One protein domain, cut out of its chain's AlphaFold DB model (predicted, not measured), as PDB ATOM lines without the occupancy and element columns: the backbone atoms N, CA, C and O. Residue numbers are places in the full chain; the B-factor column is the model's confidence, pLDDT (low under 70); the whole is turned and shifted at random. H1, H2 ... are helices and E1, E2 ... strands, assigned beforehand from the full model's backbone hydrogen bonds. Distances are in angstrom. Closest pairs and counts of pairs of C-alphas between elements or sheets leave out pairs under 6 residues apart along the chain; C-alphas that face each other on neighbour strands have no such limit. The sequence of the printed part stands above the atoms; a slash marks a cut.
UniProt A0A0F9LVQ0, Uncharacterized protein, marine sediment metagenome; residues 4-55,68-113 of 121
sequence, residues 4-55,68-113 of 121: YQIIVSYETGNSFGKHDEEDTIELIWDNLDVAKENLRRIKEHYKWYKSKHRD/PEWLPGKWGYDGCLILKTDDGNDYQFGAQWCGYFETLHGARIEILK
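This is residues 4 to 55 and 68 to 113 of the 121 residues of an uncharacterized protein of marine sediment metagenome (UniProt A0A0F9LVQ0). What shape is it? Helix H1 covers one face of the strongly twisted antiparallel sheet E2 E1 E5, and the small hairpin E3 and E4 packs on H1 through E3. What parts? One named helix and five named strands, E1 E2 H1 E3 E4 E5, mixed in class, stand among 98 printed residues. The whole is compact, radius of gyration of the C-alphas 13.7 A, and spans 42 by 36 by 16 A.

Which strands pair? E1, residues 4 to 14, and E2, residues 17 to 29, form a hairpin, N 8 and O 23 being 2.8 A apart. E5, residues 103 to 112, is antiparallel to E1, with N 7 and O 108 2.9 A apart. Where is H1? H1, residues 32 to 52, is on this sheet at a height of 9.1 A: two layers, helix over sheet. Its O i to N i+4 pairs are all within hydrogen-bond range.

Where does E1 begin? C-alpha 4 is at (-44.791, 49.302, 200.610). How long is H1? It measures 30.3 A.

Any cut? Residues 56 to 67 are not printed; C-alphas 55 and 68 are 21.1 A apart. Low confidence? Residues 55 and 74 to 76 have pLDDT under 70.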
ATOM      1  N   TYR A   4     -46.148  49.673 200.227       95.81
ATOM      2  CA  TYR A   4     -44.791  49.302 200.610       95.81
ATOM      3  C   TYR A   4     -43.965  50.556 200.849       95.81
ATOM      4  O   TYR A   4     -44.059  51.507 200.078       95.81
ATOM      5  N   GLN A   5     -43.130  50.533 201.878       96.25
ATOM      6  CA  GLN A   5     -42.206  51.615 202.196       96.25
ATOM      7  C   GLN A   5     -40.839  51.038 202.554       96.25
ATOM      8  O   GLN A   5     -40.744  49.897 203.009       96.25
ATOM      9  N   ILE A   6     -39.774  51.799 202.312       97.06
ATOM     10  CA  ILE A   6     -38.415  51.395 202.668       97.06
ATOM     11  C   ILE A   6     -38.006  52.120 203.946       97.06
ATOM     12  O   ILE A   6     -38.058  53.349 204.000       97.06
ATOM     13  N   ILE A   7     -37.553  51.342 204.926       97.00
ATOM     14  CA  ILE A   7     -36.901  51.835 206.139       97.00
ATOM     15  C   ILE A   7     -35.412  51.539 206.034       97.00
ATOM     16  O   ILE A   7     -35.011  50.423 205.677       97.00
ATOM     17  N   VAL A   8     -34.596  52.541 206.332       97.44
ATOM     18  CA  VAL A   8     -33.138  52.465 206.362       97.44
ATOM     19  C   VAL A   8     -32.652  52.528 207.801       97.44
ATOM     20  O   VAL A   8     -33.222  53.240 208.614       97.44
ATOM     21  N   SER A   9     -31.599  51.781 208.111       97.69
ATOM     22  CA  SER A   9     -30.923  51.810 209.407       97.69
ATOM     23  C   SER A   9     -29.461  52.173 209.189       97.69
ATOM     24  O   SER A   9     -28.776  51.554 208.359       97.69
ATOM     25  N   TYR A  10     -28.989  53.189 209.901       97.44
ATOM     26  CA  TYR A  10     -27.644  53.733 209.759       97.44
ATOM     27  C   TYR A  10     -27.128  54.289 211.087       97.44
ATOM     28  O   TYR A  10     -27.897  54.723 211.934       97.44
ATOM     29  N   GLU A  11     -25.812  54.283 211.257       97.31
ATOM     30  CA  GLU A  11     -25.135  55.023 212.321       97.31
ATOM     31  C   GLU A  11     -24.989  56.479 211.881       97.31
ATOM     32  O   GLU A  11     -24.612  56.739 210.734       97.31
ATOM     33  N   THR A  12     -25.233  57.415 212.792       96.38
ATOM     34  CA  THR A  12     -24.947  58.843 212.630       96.38
ATOM     35  C   THR A  12     -24.324  59.417 213.902       96.38
ATOM     36  O   THR A  12     -24.222  58.752 214.940       96.38
ATOM     37  N   GLY A  13     -23.849  60.659 213.851       94.69
ATOM     38  CA  GLY A  13     -23.300  61.309 215.029       94.69
ATOM     39  C   GLY A  13     -22.462  62.539 214.744       94.69
ATOM     40  O   GLY A  13     -22.633  63.251 213.759       94.69
ATOM     41  N   ASN A  14     -21.556  62.811 215.674       94.38
ATOM     42  CA  ASN A  14     -20.634  63.933 215.614       94.38
ATOM     43  C   ASN A  14     -19.340  63.596 216.370       94.38
ATOM     44  O   ASN A  14     -19.136  62.475 216.840       94.38
ATOM     45  N   SER A  15     -18.455  64.580 216.527       95.19
ATOM     46  CA  SER A  15     -17.161  64.405 217.200       95.19
ATOM     47  C   SER A  15     -17.243  63.940 218.662       95.19
ATOM     48  O   SER A  15     -16.225  63.527 219.214       95.19
ATOM     49  N   PHE A  16     -18.412  64.015 219.303       94.81
ATOM     50  CA  PHE A  16     -18.617  63.659 220.708       94.81
ATOM     51  C   PHE A  16     -19.315  62.309 220.905       94.81
ATOM     52  O   PHE A  16     -19.402  61.840 222.039       94.81
ATOM     53  N   GLY A  17     -19.798  61.666 219.840       93.75
ATOM     54  CA  GLY A  17     -20.463  60.372 219.951       93.75
ATOM     55  C   GLY A  17     -21.204  59.946 218.692       93.75
ATOM     56  O   GLY A  17     -21.437  60.742 217.781       93.75
ATOM     57  N   LYS A  18     -21.581  58.667 218.676       95.81
ATOM     58  CA  LYS A  18     -22.337  58.025 217.603       95.81
ATOM     59  C   LYS A  18     -23.543  57.284 218.158       95.81
ATOM     60  O   LYS A  18     -23.522  56.871 219.319       95.81
ATOM     61  N   HIS A  19     -24.570  57.138 217.339       96.00
ATOM     62  CA  HIS A  19     -25.768  56.376 217.656       96.00
ATOM     63  C   HIS A  19     -26.398  55.821 216.379       96.00
ATOM     64  O   HIS A  19     -26.175  56.349 215.291       96.00
ATOM     65  N   ASP A  20     -27.183  54.761 216.540       97.38
ATOM     66  CA  ASP A  20     -27.977  54.189 215.459       97.38
ATOM     67  C   ASP A  20     -29.282  54.973 215.299       97.38
ATOM     68  O   ASP A  20     -29.927  55.349 216.283       97.38
ATOM     69  N   GLU A  21     -29.682  55.178 214.052       96.12
ATOM     70  CA  GLU A  21     -30.927  55.817 213.652       96.12
ATOM     71  C   GLU A  21     -31.639  54.951 212.604       96.12
ATOM     72  O   GLU A  21     -31.016  54.201 211.838       96.12
ATOM     73  N   GLU A  22     -32.968  55.032 212.586       96.56
ATOM     74  CA  GLU A  22     -33.778  54.532 211.481       96.56
ATOM     75  C   GLU A  22     -34.513  55.698 210.835       96.56
ATOM     76  O   GLU A  22     -35.108  56.519 211.531       96.56
ATOM     77  N   ASP A  23     -34.504  55.741 209.506       94.00
ATOM     78  CA  ASP A  23     -35.237  56.738 208.734       94.00
ATOM     79  C   ASP A  23     -36.082  56.059 207.659       94.00
ATOM     80  O   ASP A  23     -35.847  54.917 207.243       94.00
ATOM     81  N   THR A  24     -37.109  56.764 207.224       94.25
ATOM     82  CA  THR A  24     -38.092  56.277 206.280       94.25
ATOM     83  C   THR A  24     -37.984  57.064 204.985       94.25
ATOM     84  O   THR A  24     -38.051  58.289 204.978       94.25
ATOM     85  N   ILE A  25     -37.875  56.365 203.856       93.69
ATOM     86  CA  ILE A  25     -37.886  57.042 202.556       93.69
ATOM     87  C   ILE A  25     -39.293  57.597 202.299       93.69
ATOM     88  O   ILE A  25     -40.282  56.863 202.391       93.69
ATOM     89  N   GLU A  26     -39.373  58.876 201.920       90.38
ATOM     90  CA  GLU A  26     -40.607  59.620 201.601       90.38
ATOM     91  C   GLU A  26     -41.272  59.176 200.275       90.38
ATOM     92  O   GLU A  26     -41.845  59.970 199.532       90.38
ATOM     93  N   LEU A  27     -41.196  57.884 199.958       93.06
ATOM     94  CA  LEU A  27     -41.882  57.247 198.846       93.06
ATOM     95  C   LEU A  27     -42.638  56.020 199.335       93.06
ATOM     96  O   LEU A  27     -42.163  55.246 200.167       93.06
ATOM     97  N   ILE A  28     -43.816  55.835 198.753       95.06
ATOM     98  CA  ILE A  28     -44.674  54.686 198.995       95.06
ATOM     99  C   ILE A  28     -44.972  54.047 197.646       95.06
ATOM    100  O   ILE A  28     -45.348  54.741 196.702       95.06
ATOM    101  N   TRP A  29     -44.840  52.727 197.582       96.25
ATOM    102  CA  TRP A  29     -45.083  51.943 196.379       96.25
ATOM    103  C   TRP A  29     -46.314  51.053 196.536       96.25
ATOM    104  O   TRP A  29     -46.521  50.424 197.573       96.25
ATOM    105  N   ASP A  30     -47.106  50.952 195.483       96.31
ATOM    106  CA  ASP A  30     -48.098  49.905 195.256       96.31
ATOM    107  C   ASP A  30     -47.455  48.651 194.647       96.31
ATOM    108  O   ASP A  30     -47.925  47.530 194.874       96.31
ATOM    109  N   ASN A  31     -46.360  48.811 193.892       96.19
ATOM    110  CA  ASN A  31     -45.664  47.703 193.247       96.19
ATOM    111  C   ASN A  31     -44.454  47.231 194.071       96.19
ATOM    112  O   ASN A  31     -43.410  47.881 194.148       96.19
ATOM    113  N   LEU A  32     -44.564  46.025 194.636       96.50
ATOM    114  CA  LEU A  32     -43.491  45.404 195.418       96.50
ATOM    115  C   LEU A  32     -42.188  45.232 194.621       96.50
ATOM    116  O   LEU A  32     -41.103  45.297 195.198       96.50
ATOM    117  N   ASP A  33     -42.263  44.983 193.316       97.69
ATOM    118  CA  ASP A  33     -41.062  44.769 192.512       97.69
ATOM    119  C   ASP A  33     -40.318  46.081 192.241       97.69
ATOM    120  O   ASP A  33     -39.085  46.078 192.243       97.69
ATOM    121  N   VAL A  34     -41.034  47.207 192.145       97.19
ATOM    122  CA  VAL A  34     -40.426  48.551 192.108       97.19
ATOM    123  C   VAL A  34     -39.749  48.860 193.447       97.19
ATOM    124  O   VAL A  34     -38.589  49.275 193.469       97.19
ATOM    125  N   ALA A  35     -40.400  48.555 194.575       97.31
ATOM    126  CA  ALA A  35     -39.790  48.713 195.898       97.31
ATOM    127  C   ALA A  35     -38.513  47.859 196.066       97.31
ATOM    128  O   ALA A  35     -37.495  48.342 196.562       97.31
ATOM    129  N   LYS A  36     -38.522  46.596 195.613       97.88
ATOM    130  CA  LYS A  36     -37.328  45.722 195.623       97.88
ATOM    131  C   LYS A  36     -36.206  46.264 194.751       97.88
ATOM    132  O   LYS A  36     -35.040  46.142 195.124       97.88
ATOM    133  N   GLU A  37     -36.541  46.816 193.593       96.25
ATOM    134  CA  GLU A  37     -35.562  47.432 192.704       96.25
ATOM    135  C   GLU A  37     -34.899  48.640 193.369       96.25
ATOM    136  O   GLU A  37     -33.672  48.723 193.426       96.25
ATOM    137  N   ASN A  38     -35.684  49.516 193.995       96.62
ATOM    138  CA  ASN A  38     -35.152  50.644 194.758       96.62
ATOM    139  C   ASN A  38     -34.294  50.201 195.951       96.62
ATOM    140  O   ASN A  38     -33.240  50.786 196.201       96.62
ATOM    141  N   LEU A  39     -34.663  49.113 196.635       96.94
ATOM    142  CA  LEU A  39     -33.836  48.535 197.695       96.94
ATOM    143  C   LEU A  39     -32.464  48.063 197.176       96.94
ATOM    144  O   LEU A  39     -31.445  48.235 197.850       96.94
ATOM    145  N   ARG A  40     -32.408  47.493 195.962       95.62
ATOM    146  CA  ARG A  40     -31.134  47.146 195.306       95.62
ATOM    147  C   ARG A  40     -30.325  48.395 194.971       95.62
ATOM    148  O   ARG A  40     -29.136  48.421 195.283       95.62
ATOM    149  N   ARG A  41     -30.966  49.434 194.429       94.62
ATOM    150  CA  ARG A  41     -30.317  50.717 194.111       94.62
ATOM    151  C   ARG A  41     -29.680  51.363 195.334       94.62
ATOM    152  O   ARG A  41     -28.532  51.772 195.248       94.62
ATOM    153  N   ILE A  42     -30.353  51.371 196.486       95.44
ATOM    154  CA  ILE A  42     -29.787  51.880 197.753       95.44
ATOM    155  C   ILE A  42     -28.504  51.127 198.125       95.44
ATOM    156  O   ILE A  42     -27.479  51.728 198.451       95.44
ATOM    157  N   LYS A  43     -28.530  49.792 198.032       94.56
ATOM    158  CA  LYS A  43     -27.361  48.952 198.322       94.56
ATOM    159  C   LYS A  43     -26.200  49.230 197.364       94.56
ATOM    160  O   LYS A  43     -25.043  49.240 197.788       94.56
ATOM    161  N   GLU A  44     -26.484  49.391 196.078       92.56
ATOM    162  CA  GLU A  44     -25.478  49.697 195.056       92.56
ATOM    163  C   GLU A  44     -24.912  51.109 195.216       92.56
ATOM    164  O   GLU A  44     -23.690  51.274 195.184       92.56
ATOM    165  N   HIS A  45     -25.774  52.090 195.484       93.44
ATOM    166  CA  HIS A  45     -25.412  53.472 195.785       93.44
ATOM    167  C   HIS A  45     -24.446  53.568 196.943       93.44
ATOM    168  O   HIS A  45     -23.369  54.138 196.781       93.44
ATOM    169  N   TYR A  46     -24.751  52.929 198.066       92.75
ATOM    170  CA  TYR A  46     -23.861  52.993 199.215       92.75
ATOM    171  C   TYR A  46     -22.485  52.369 198.931       92.75
ATOM    172  O   TYR A  46     -21.449  52.935 199.288       92.75
ATOM    173  N   LYS A  47     -22.437  51.231 198.223       89.75
ATOM    174  CA  LYS A  47     -21.164  50.614 197.806       89.75
ATOM    175  C   LYS A  47     -20.351  51.543 196.908       89.75
ATOM    176  O   LYS A  47     -19.148  51.706 197.119       89.75
ATOM    177  N   TRP A  48     -21.008  52.142 195.921       88.88
ATOM    178  CA  TRP A  48     -20.395  53.094 195.004       88.88
ATOM    179  C   TRP A  48     -19.876  54.324 195.759       88.88
ATOM    180  O   TRP A  48     -18.700  54.665 195.635       88.88
ATOM    181  N   TYR A  49     -20.692  54.908 196.634       89.44
ATOM    182  CA  TYR A  49     -20.333  56.060 197.456       89.44
ATOM    183  C   TYR A  49     -19.078  55.770 198.290       89.44
ATOM    184  O   TYR A  49     -18.087  56.496 198.201       89.44
ATOM    185  N   LYS A  50     -19.044  54.644 199.016       87.50
ATOM    186  CA  LYS A  50     -17.868  54.247 199.812       87.50
ATOM    187  C   LYS A  50     -16.624  53.989 198.962       87.50
ATOM    188  O   LYS A  50     -15.525  54.251 199.444       87.50
ATOM    189  N   SER A  51     -16.761  53.493 197.730       84.00
ATOM    190  CA  SER A  51     -15.607  53.351 196.827       84.00
ATOM    191  C   SER A  51     -15.044  54.700 196.370       84.00
ATOM    192  O   SER A  51     -13.825  54.859 196.325       84.00
ATOM    193  N   LYS A  52     -15.904  55.691 196.096       81.75
ATOM    194  CA  LYS A  52     -15.493  57.029 195.640       81.75
ATOM    195  C   LYS A  52     -14.890  57.872 196.758       81.75
ATOM    196  O   LYS A  52     -13.909  58.575 196.518       81.75
ATOM    197  N   HIS A  53     -15.443  57.749 197.963       82.31
ATOM    198  CA  HIS A  53     -15.046  58.487 199.168       82.31
ATOM    199  C   HIS A  53     -14.062  57.711 200.056       82.31
ATOM    200  O   HIS A  53     -13.886  58.025 201.231       82.31
ATOM    201  N   ARG A  54     -13.406  56.678 199.513       74.62
ATOM    202  CA  ARG A  54     -12.290  56.003 200.187       74.62
ATOM    203  C   ARG A  54     -11.064  56.918 200.202       74.62
ATOM    204  O   ARG A  54     -10.850  57.666 199.249       74.62
ATOM    205  N   ASP A  55     -10.238  56.809 201.246       66.69
ATOM    206  CA  ASP A  55      -8.999  57.586 201.388       66.69
ATOM    207  C   ASP A  55      -8.197  57.649 200.084       66.69
ATOM    208  O   ASP A  55      -7.853  56.618 199.495       66.69
ATOM    209  N   PRO A  68     -23.251  55.310 187.508       81.38
ATOM    210  CA  PRO A  68     -24.440  54.492 187.340       81.38
ATOM    211  C   PRO A  68     -25.620  55.352 186.880       81.38
ATOM    212  O   PRO A  68     -25.685  56.541 187.176       81.38
ATOM    213  N   GLU A  69     -26.572  54.739 186.176       82.38
ATOM    214  CA  GLU A  69     -27.770  55.420 185.656       82.38
ATOM    215  C   GLU A  69     -28.612  56.059 186.769       82.38
ATOM    216  O   GLU A  69     -29.214  57.106 186.574       82.38
ATOM    217  N   TRP A  70     -28.618  55.450 187.958       82.00
ATOM    218  CA  TRP A  70     -29.333  55.967 189.120       82.00
ATOM    219  C   TRP A  70     -28.609  57.128 189.823       82.00
ATOM    220  O   TRP A  70     -29.123  57.630 190.823       82.00
ATOM    221  N   LEU A  71     -27.437  57.574 189.353       83.31
ATOM    222  CA  LEU A  71     -26.811  58.789 189.874       83.31
ATOM    223  C   LEU A  71     -27.504  60.016 189.259       83.31
ATOM    224  O   LEU A  71     -27.574  60.104 188.029       83.31
ATOM    225  N   PRO A  72     -27.963  61.002 190.054       76.44
ATOM    226  CA  PRO A  72     -28.317  62.300 189.488       76.44
ATOM    227  C   PRO A  72     -27.086  62.833 188.754       76.44
ATOM    228  O   PRO A  72     -25.995  62.725 189.298       76.44
ATOM    229  N   GLY A  73     -27.259  63.294 187.507       70.81
ATOM    230  CA  GLY A  73     -26.216  63.388 186.469       70.81
ATOM    231  C   GLY A  73     -24.935  64.175 186.803       70.81
ATOM    232  O   GLY A  73     -24.534  64.330 187.937       70.81
ATOM    233  N   LYS A  74     -24.229  64.715 185.801       58.91
ATOM    234  CA  LYS A  74     -22.851  65.257 185.956       58.91
ATOM    235  C   LYS A  74     -22.624  66.284 187.100       58.91
ATOM    236  O   LYS A  74     -21.479  66.500 187.483       58.91
ATOM    237  N   TRP A  75     -23.681  66.910 187.621       57.78
ATOM    238  CA  TRP A  75     -23.651  67.871 188.735       57.78
ATOM    239  C   TRP A  75     -24.392  67.396 189.996       57.78
ATOM    240  O   TRP A  75     -24.578  68.180 190.923       57.78
ATOM    241  N   GLY A  76     -24.869  66.151 190.020       62.22
ATOM    242  CA  GLY A  76     -25.514  65.559 191.182       62.22
ATOM    243  C   GLY A  76     -24.514  65.344 192.312       62.22
ATOM    244  O   GLY A  76     -23.346  65.039 192.081       62.22
ATOM    245  N   TYR A  77     -24.976  65.524 193.546       77.81
ATOM    246  CA  TYR A  77     -24.190  65.193 194.727       77.81
ATOM    247  C   TYR A  77     -24.107  63.669 194.863       77.81
ATOM    248  O   TYR A  77     -25.131  62.997 194.803       77.81
ATOM    249  N   ASP A  78     -22.910  63.128 195.108       87.19
ATOM    250  CA  ASP A  78     -22.670  61.688 195.327       87.19
ATOM    251  C   ASP A  78     -23.534  61.094 196.456       87.19
ATOM    252  O   ASP A  78     -23.788  59.890 196.491       87.19
ATOM    253  N   GLY A  79     -23.979  61.943 197.387       89.44
ATOM    254  CA  GLY A  79     -24.925  61.607 198.450       89.44
ATOM    255  C   GLY A  79     -26.388  61.559 197.999       89.44
ATOM    256  O   GLY A  79     -27.263  61.417 198.839       89.44
ATOM    257  N   CYS A  80     -26.687  61.684 196.708       91.69
ATOM    258  CA  CYS A  80     -28.033  61.552 196.164       91.69
ATOM    259  C   CYS A  80     -28.138  60.336 195.235       91.69
ATOM    260  O   CYS A  80     -27.170  59.950 194.579       91.69
ATOM    261  N   LEU A  81     -29.338  59.766 195.135       92.88
ATOM    262  CA  LEU A  81     -29.666  58.700 194.186       92.88
ATOM    263  C   LEU A  81     -31.069  58.881 193.603       92.88
ATOM    264  O   LEU A  81     -31.927  59.524 194.207       92.88
ATOM    265  N   ILE A  82     -31.294  58.293 192.431       93.56
ATOM    266  CA  ILE A  82     -32.580  58.268 191.737       93.56
ATOM    267  C   ILE A  82     -33.300  56.946 192.022       93.56
ATOM    268  O   ILE A  82     -32.843  55.854 191.654       93.56
ATOM    269  N   LEU A  83     -34.467  57.059 192.642       94.88
ATOM    270  CA  LEU A  83     -35.419  55.978 192.869       94.88
ATOM    271  C   LEU A  83     -36.525  56.026 191.811       94.88
ATOM    272  O   LEU A  83     -36.841  57.090 191.288       94.88
ATOM    273  N   LYS A  84     -37.124  54.875 191.508       95.56
ATOM    274  CA  LYS A  84     -38.269  54.778 190.592       95.56
ATOM    275  C   LYS A  84     -39.590  54.846 191.344       95.56
ATOM    276  O   LYS A  84     -39.745  54.170 192.362       95.56
ATOM    277  N   THR A  85     -40.548  55.598 190.828       95.88
ATOM    278  CA  THR A  85     -41.954  55.553 191.252       95.88
ATOM    279  C   THR A  85     -42.729  54.518 190.426       95.88
ATOM    280  O   THR A  85     -42.244  54.026 189.403       95.88
ATOM    281  N   ASP A  86     -43.930  54.139 190.871       95.50
ATOM    282  CA  ASP A  86     -44.726  53.095 190.198       95.50
ATOM    283  C   ASP A  86     -45.202  53.483 188.793       95.50
ATOM    284  O   ASP A  86     -45.429  52.615 187.951       95.50
ATOM    285  N   ASP A  87     -45.338  54.781 188.531       94.75
ATOM    286  CA  ASP A  87     -45.695  55.345 187.227       94.75
ATOM    287  C   ASP A  87     -44.489  55.478 186.277       94.75
ATOM    288  O   ASP A  87     -44.631  55.964 185.155       94.75
ATOM    289  N   GLY A  88     -43.312  55.007 186.699       91.06
ATOM    290  CA  GLY A  88     -42.089  55.027 185.903       91.06
ATOM    291  C   GLY A  88     -41.347  56.361 185.921       91.06
ATOM    292  O   GLY A  88     -40.368  56.491 185.186       91.06
ATOM    293  N   ASN A  89     -41.777  57.322 186.743       93.81
ATOM    294  CA  ASN A  89     -41.031  58.553 186.967       93.81
ATOM    295  C   ASN A  89     -39.809  58.324 187.874       93.81
ATOM    296  O   ASN A  89     -39.690  57.336 188.607       93.81
ATOM    297  N   ASP A  90     -38.889  59.280 187.804       93.81
ATOM    298  CA  ASP A  90     -37.689  59.325 188.625       93.81
ATOM    299  C   ASP A  90     -37.901  60.257 189.821       93.81
ATOM    300  O   ASP A  90     -38.428  61.364 189.694       93.81
ATOM    301  N   TYR A  91     -37.437  59.823 190.987       92.44
ATOM    302  CA  TYR A  91     -37.440  60.594 192.221       92.44
ATOM    303  C   TYR A  91     -36.018  60.685 192.768       92.44
ATOM    304  O   TYR A  91     -35.404  59.675 193.116       92.44
ATOM    305  N   GLN A  92     -35.484  61.902 192.842       92.19
ATOM    306  CA  GLN A  92     -34.172  62.142 193.430       92.19
ATOM    307  C   GLN A  92     -34.290  62.242 194.952       92.19
ATOM    308  O   GLN A  92     -35.022  63.080 195.470       92.19
ATOM    309  N   PHE A  93     -33.505  61.433 195.655       89.00
ATOM    310  CA  PHE A  93     -33.471  61.366 197.111       89.00
ATOM    311  C   PHE A  93     -32.071  61.694 197.642       89.00
ATOM    312  O   PHE A  93     -31.069  61.264 197.062       89.00
ATOM    313  N   GLY A  94     -31.994  62.442 198.745       91.00
ATOM    314  CA  GLY A  94     -30.755  62.671 199.492       91.00
ATOM    315  C   GLY A  94     -30.537  61.573 200.530       91.00
ATOM    316  O   GLY A  94     -31.309  61.449 201.471       91.00
ATOM    317  N   ALA A  95     -29.485  60.778 200.367       93.00
ATOM    318  CA  ALA A  95     -29.144  59.690 201.270       93.00
ATOM    319  C   ALA A  95     -28.544  60.217 202.579       93.00
ATOM    320  O   ALA A  95     -27.369  60.579 202.632       93.00
ATOM    321  N   GLN A  96     -29.337  60.189 203.651       91.31
ATOM    322  CA  GLN A  96     -28.910  60.598 204.998       91.31
ATOM    323  C   GLN A  96     -27.758  59.741 205.544       91.31
ATOM    324  O   GLN A  96     -26.992  60.187 206.382       91.31
ATOM    325  N   TRP A  97     -27.576  58.529 205.018       93.25
ATOM    326  CA  TRP A  97     -26.502  57.604 205.388       93.25
ATOM    327  C   TRP A  97     -25.180  57.836 204.626       93.25
ATOM    328  O   TRP A  97     -24.275  56.992 204.668       93.25
ATOM    329  N   CYS A  98     -25.067  58.942 203.884       92.25
ATOM    330  CA  CYS A  98     -23.889  59.316 203.106       92.25
ATOM    331  C   CYS A  98     -23.238  60.591 203.658       92.25
ATOM    332  O   CYS A  98     -23.545  61.699 203.223       92.25
ATOM    333  N   GLY A  99     -22.268  60.420 204.552       90.00
ATOM    334  CA  GLY A  99     -21.462  61.516 205.072       90.00
ATOM    335  C   GLY A  99     -20.230  61.035 205.841       90.00
ATOM    336  O   GLY A  99     -19.757  59.910 205.656       90.00
ATOM    337  N   TYR A 100     -19.660  61.927 206.648       89.31
ATOM    338  CA  TYR A 100     -18.420  61.675 207.382       89.31
ATOM    339  C   TYR A 100     -18.622  60.786 208.615       89.31
ATOM    340  O   TYR A 100     -17.805  59.896 208.870       89.31
ATOM    341  N   PHE A 101     -19.684  61.026 209.383       92.56
ATOM    342  CA  PHE A 101     -19.997  60.251 210.586       92.56
ATOM    343  C   PHE A 101     -20.901  59.057 210.281       92.56
ATOM    344  O   PHE A 101     -21.008  58.150 211.104       92.56
ATOM    345  N   GLU A 102     -21.490  59.049 209.089       95.00
ATOM    346  CA  GLU A 102     -22.594  58.194 208.712       95.00
ATOM    347  C   GLU A 102     -22.127  56.832 208.184       95.00
ATOM    348  O   GLU A 102     -21.126  56.705 207.466       95.00
ATOM    349  N   THR A 103     -22.856  55.772 208.533       94.94
ATOM    350  CA  THR A 103     -22.610  54.416 208.023       94.94
ATOM    351  C   THR A 103     -23.917  53.646 207.884       94.94
ATOM    352  O   THR A 103     -24.569  53.339 208.872       94.94
ATOM    353  N   LEU A 104     -24.282  53.265 206.654       96.62
ATOM    354  CA  LEU A 104     -25.463  52.433 206.399       96.62
ATOM    355  C   LEU A 104     -25.251  51.002 206.920       96.62
ATOM    356  O   LEU A 104     -24.311  50.318 206.497       96.62
ATOM    357  N   HIS A 105     -26.161  50.524 207.767       96.81
ATOM    358  CA  HIS A 105     -26.192  49.140 208.254       96.81
ATOM    359  C   HIS A 105     -27.079  48.249 207.394       96.81
ATOM    360  O   HIS A 105     -26.736  47.096 207.118       96.81
ATOM    361  N   GLY A 106     -28.204  48.783 206.924       96.56
ATOM    362  CA  GLY A 106     -29.122  48.035 206.086       96.56
ATOM    363  C   GLY A 106     -30.381  48.809 205.740       96.56
ATOM    364  O   GLY A 106     -30.580  49.946 206.151       96.56
ATOM    365  N   ALA A 107     -31.234  48.161 204.959       97.62
ATOM    366  CA  ALA A 107     -32.542  48.672 204.603       97.62
ATOM    367  C   ALA A 107     -33.510  47.499 204.430       97.62
ATOM    368  O   ALA A 107     -33.099  46.394 204.054       97.62
ATOM    369  N   ARG A 108     -34.792  47.737 204.692       97.88
ATOM    370  CA  ARG A 108     -35.859  46.736 204.579       97.88
ATOM    371  C   ARG A 108     -37.117  47.352 203.982       97.88
ATOM    372  O   ARG A 108     -37.338  48.550 204.098       97.88
ATOM    373  N   ILE A 109     -37.933  46.510 203.352       97.62
ATOM    374  CA  ILE A 109     -39.272  46.889 202.891       97.62
ATOM    375  C   ILE A 109     -40.272  46.502 203.975       97.62
ATOM    376  O   ILE A 109     -40.313  45.341 204.387       97.62
ATOM    377  N   GLU A 110     -41.104  47.451 204.379       95.50
ATOM    378  CA  GLU A 110     -42.241  47.226 205.262       95.50
ATOM    379  C   GLU A 110     -43.560  47.369 204.501       95.50
ATOM    380  O   GLU A 110     -43.671  48.124 203.534       95.50
ATOM    381  N   ILE A 111     -44.563  46.597 204.926       94.62
ATOM    382  CA  ILE A 111     -45.935  46.723 204.431       94.62
ATOM    383  C   ILE A 111     -46.644  47.691 205.366       94.62
ATOM    384  O   ILE A 111     -46.837  47.374 206.543       94.62
ATOM    385  N   LEU A 112     -47.057  48.835 204.834       88.81
ATOM    386  CA  LEU A 112     -47.875  49.779 205.573       88.81
ATOM    387  C   LEU A 112     -49.214  49.120 205.887       88.81
ATOM    388  O   LEU A 112     -49.915  48.617 205.003       88.81
ATOM    389  N   LYS A 113     -49.528  49.074 207.179       80.81
ATOM    390  CA  LYS A 113     -50.847  48.680 207.658       80.81
ATOM    391  C   LYS A 113     -51.755  49.895 207.534       80.81
ATOM    392  O   LYS A 113     -51.325  51.000 207.859       80.81
TER     393      LYS A 113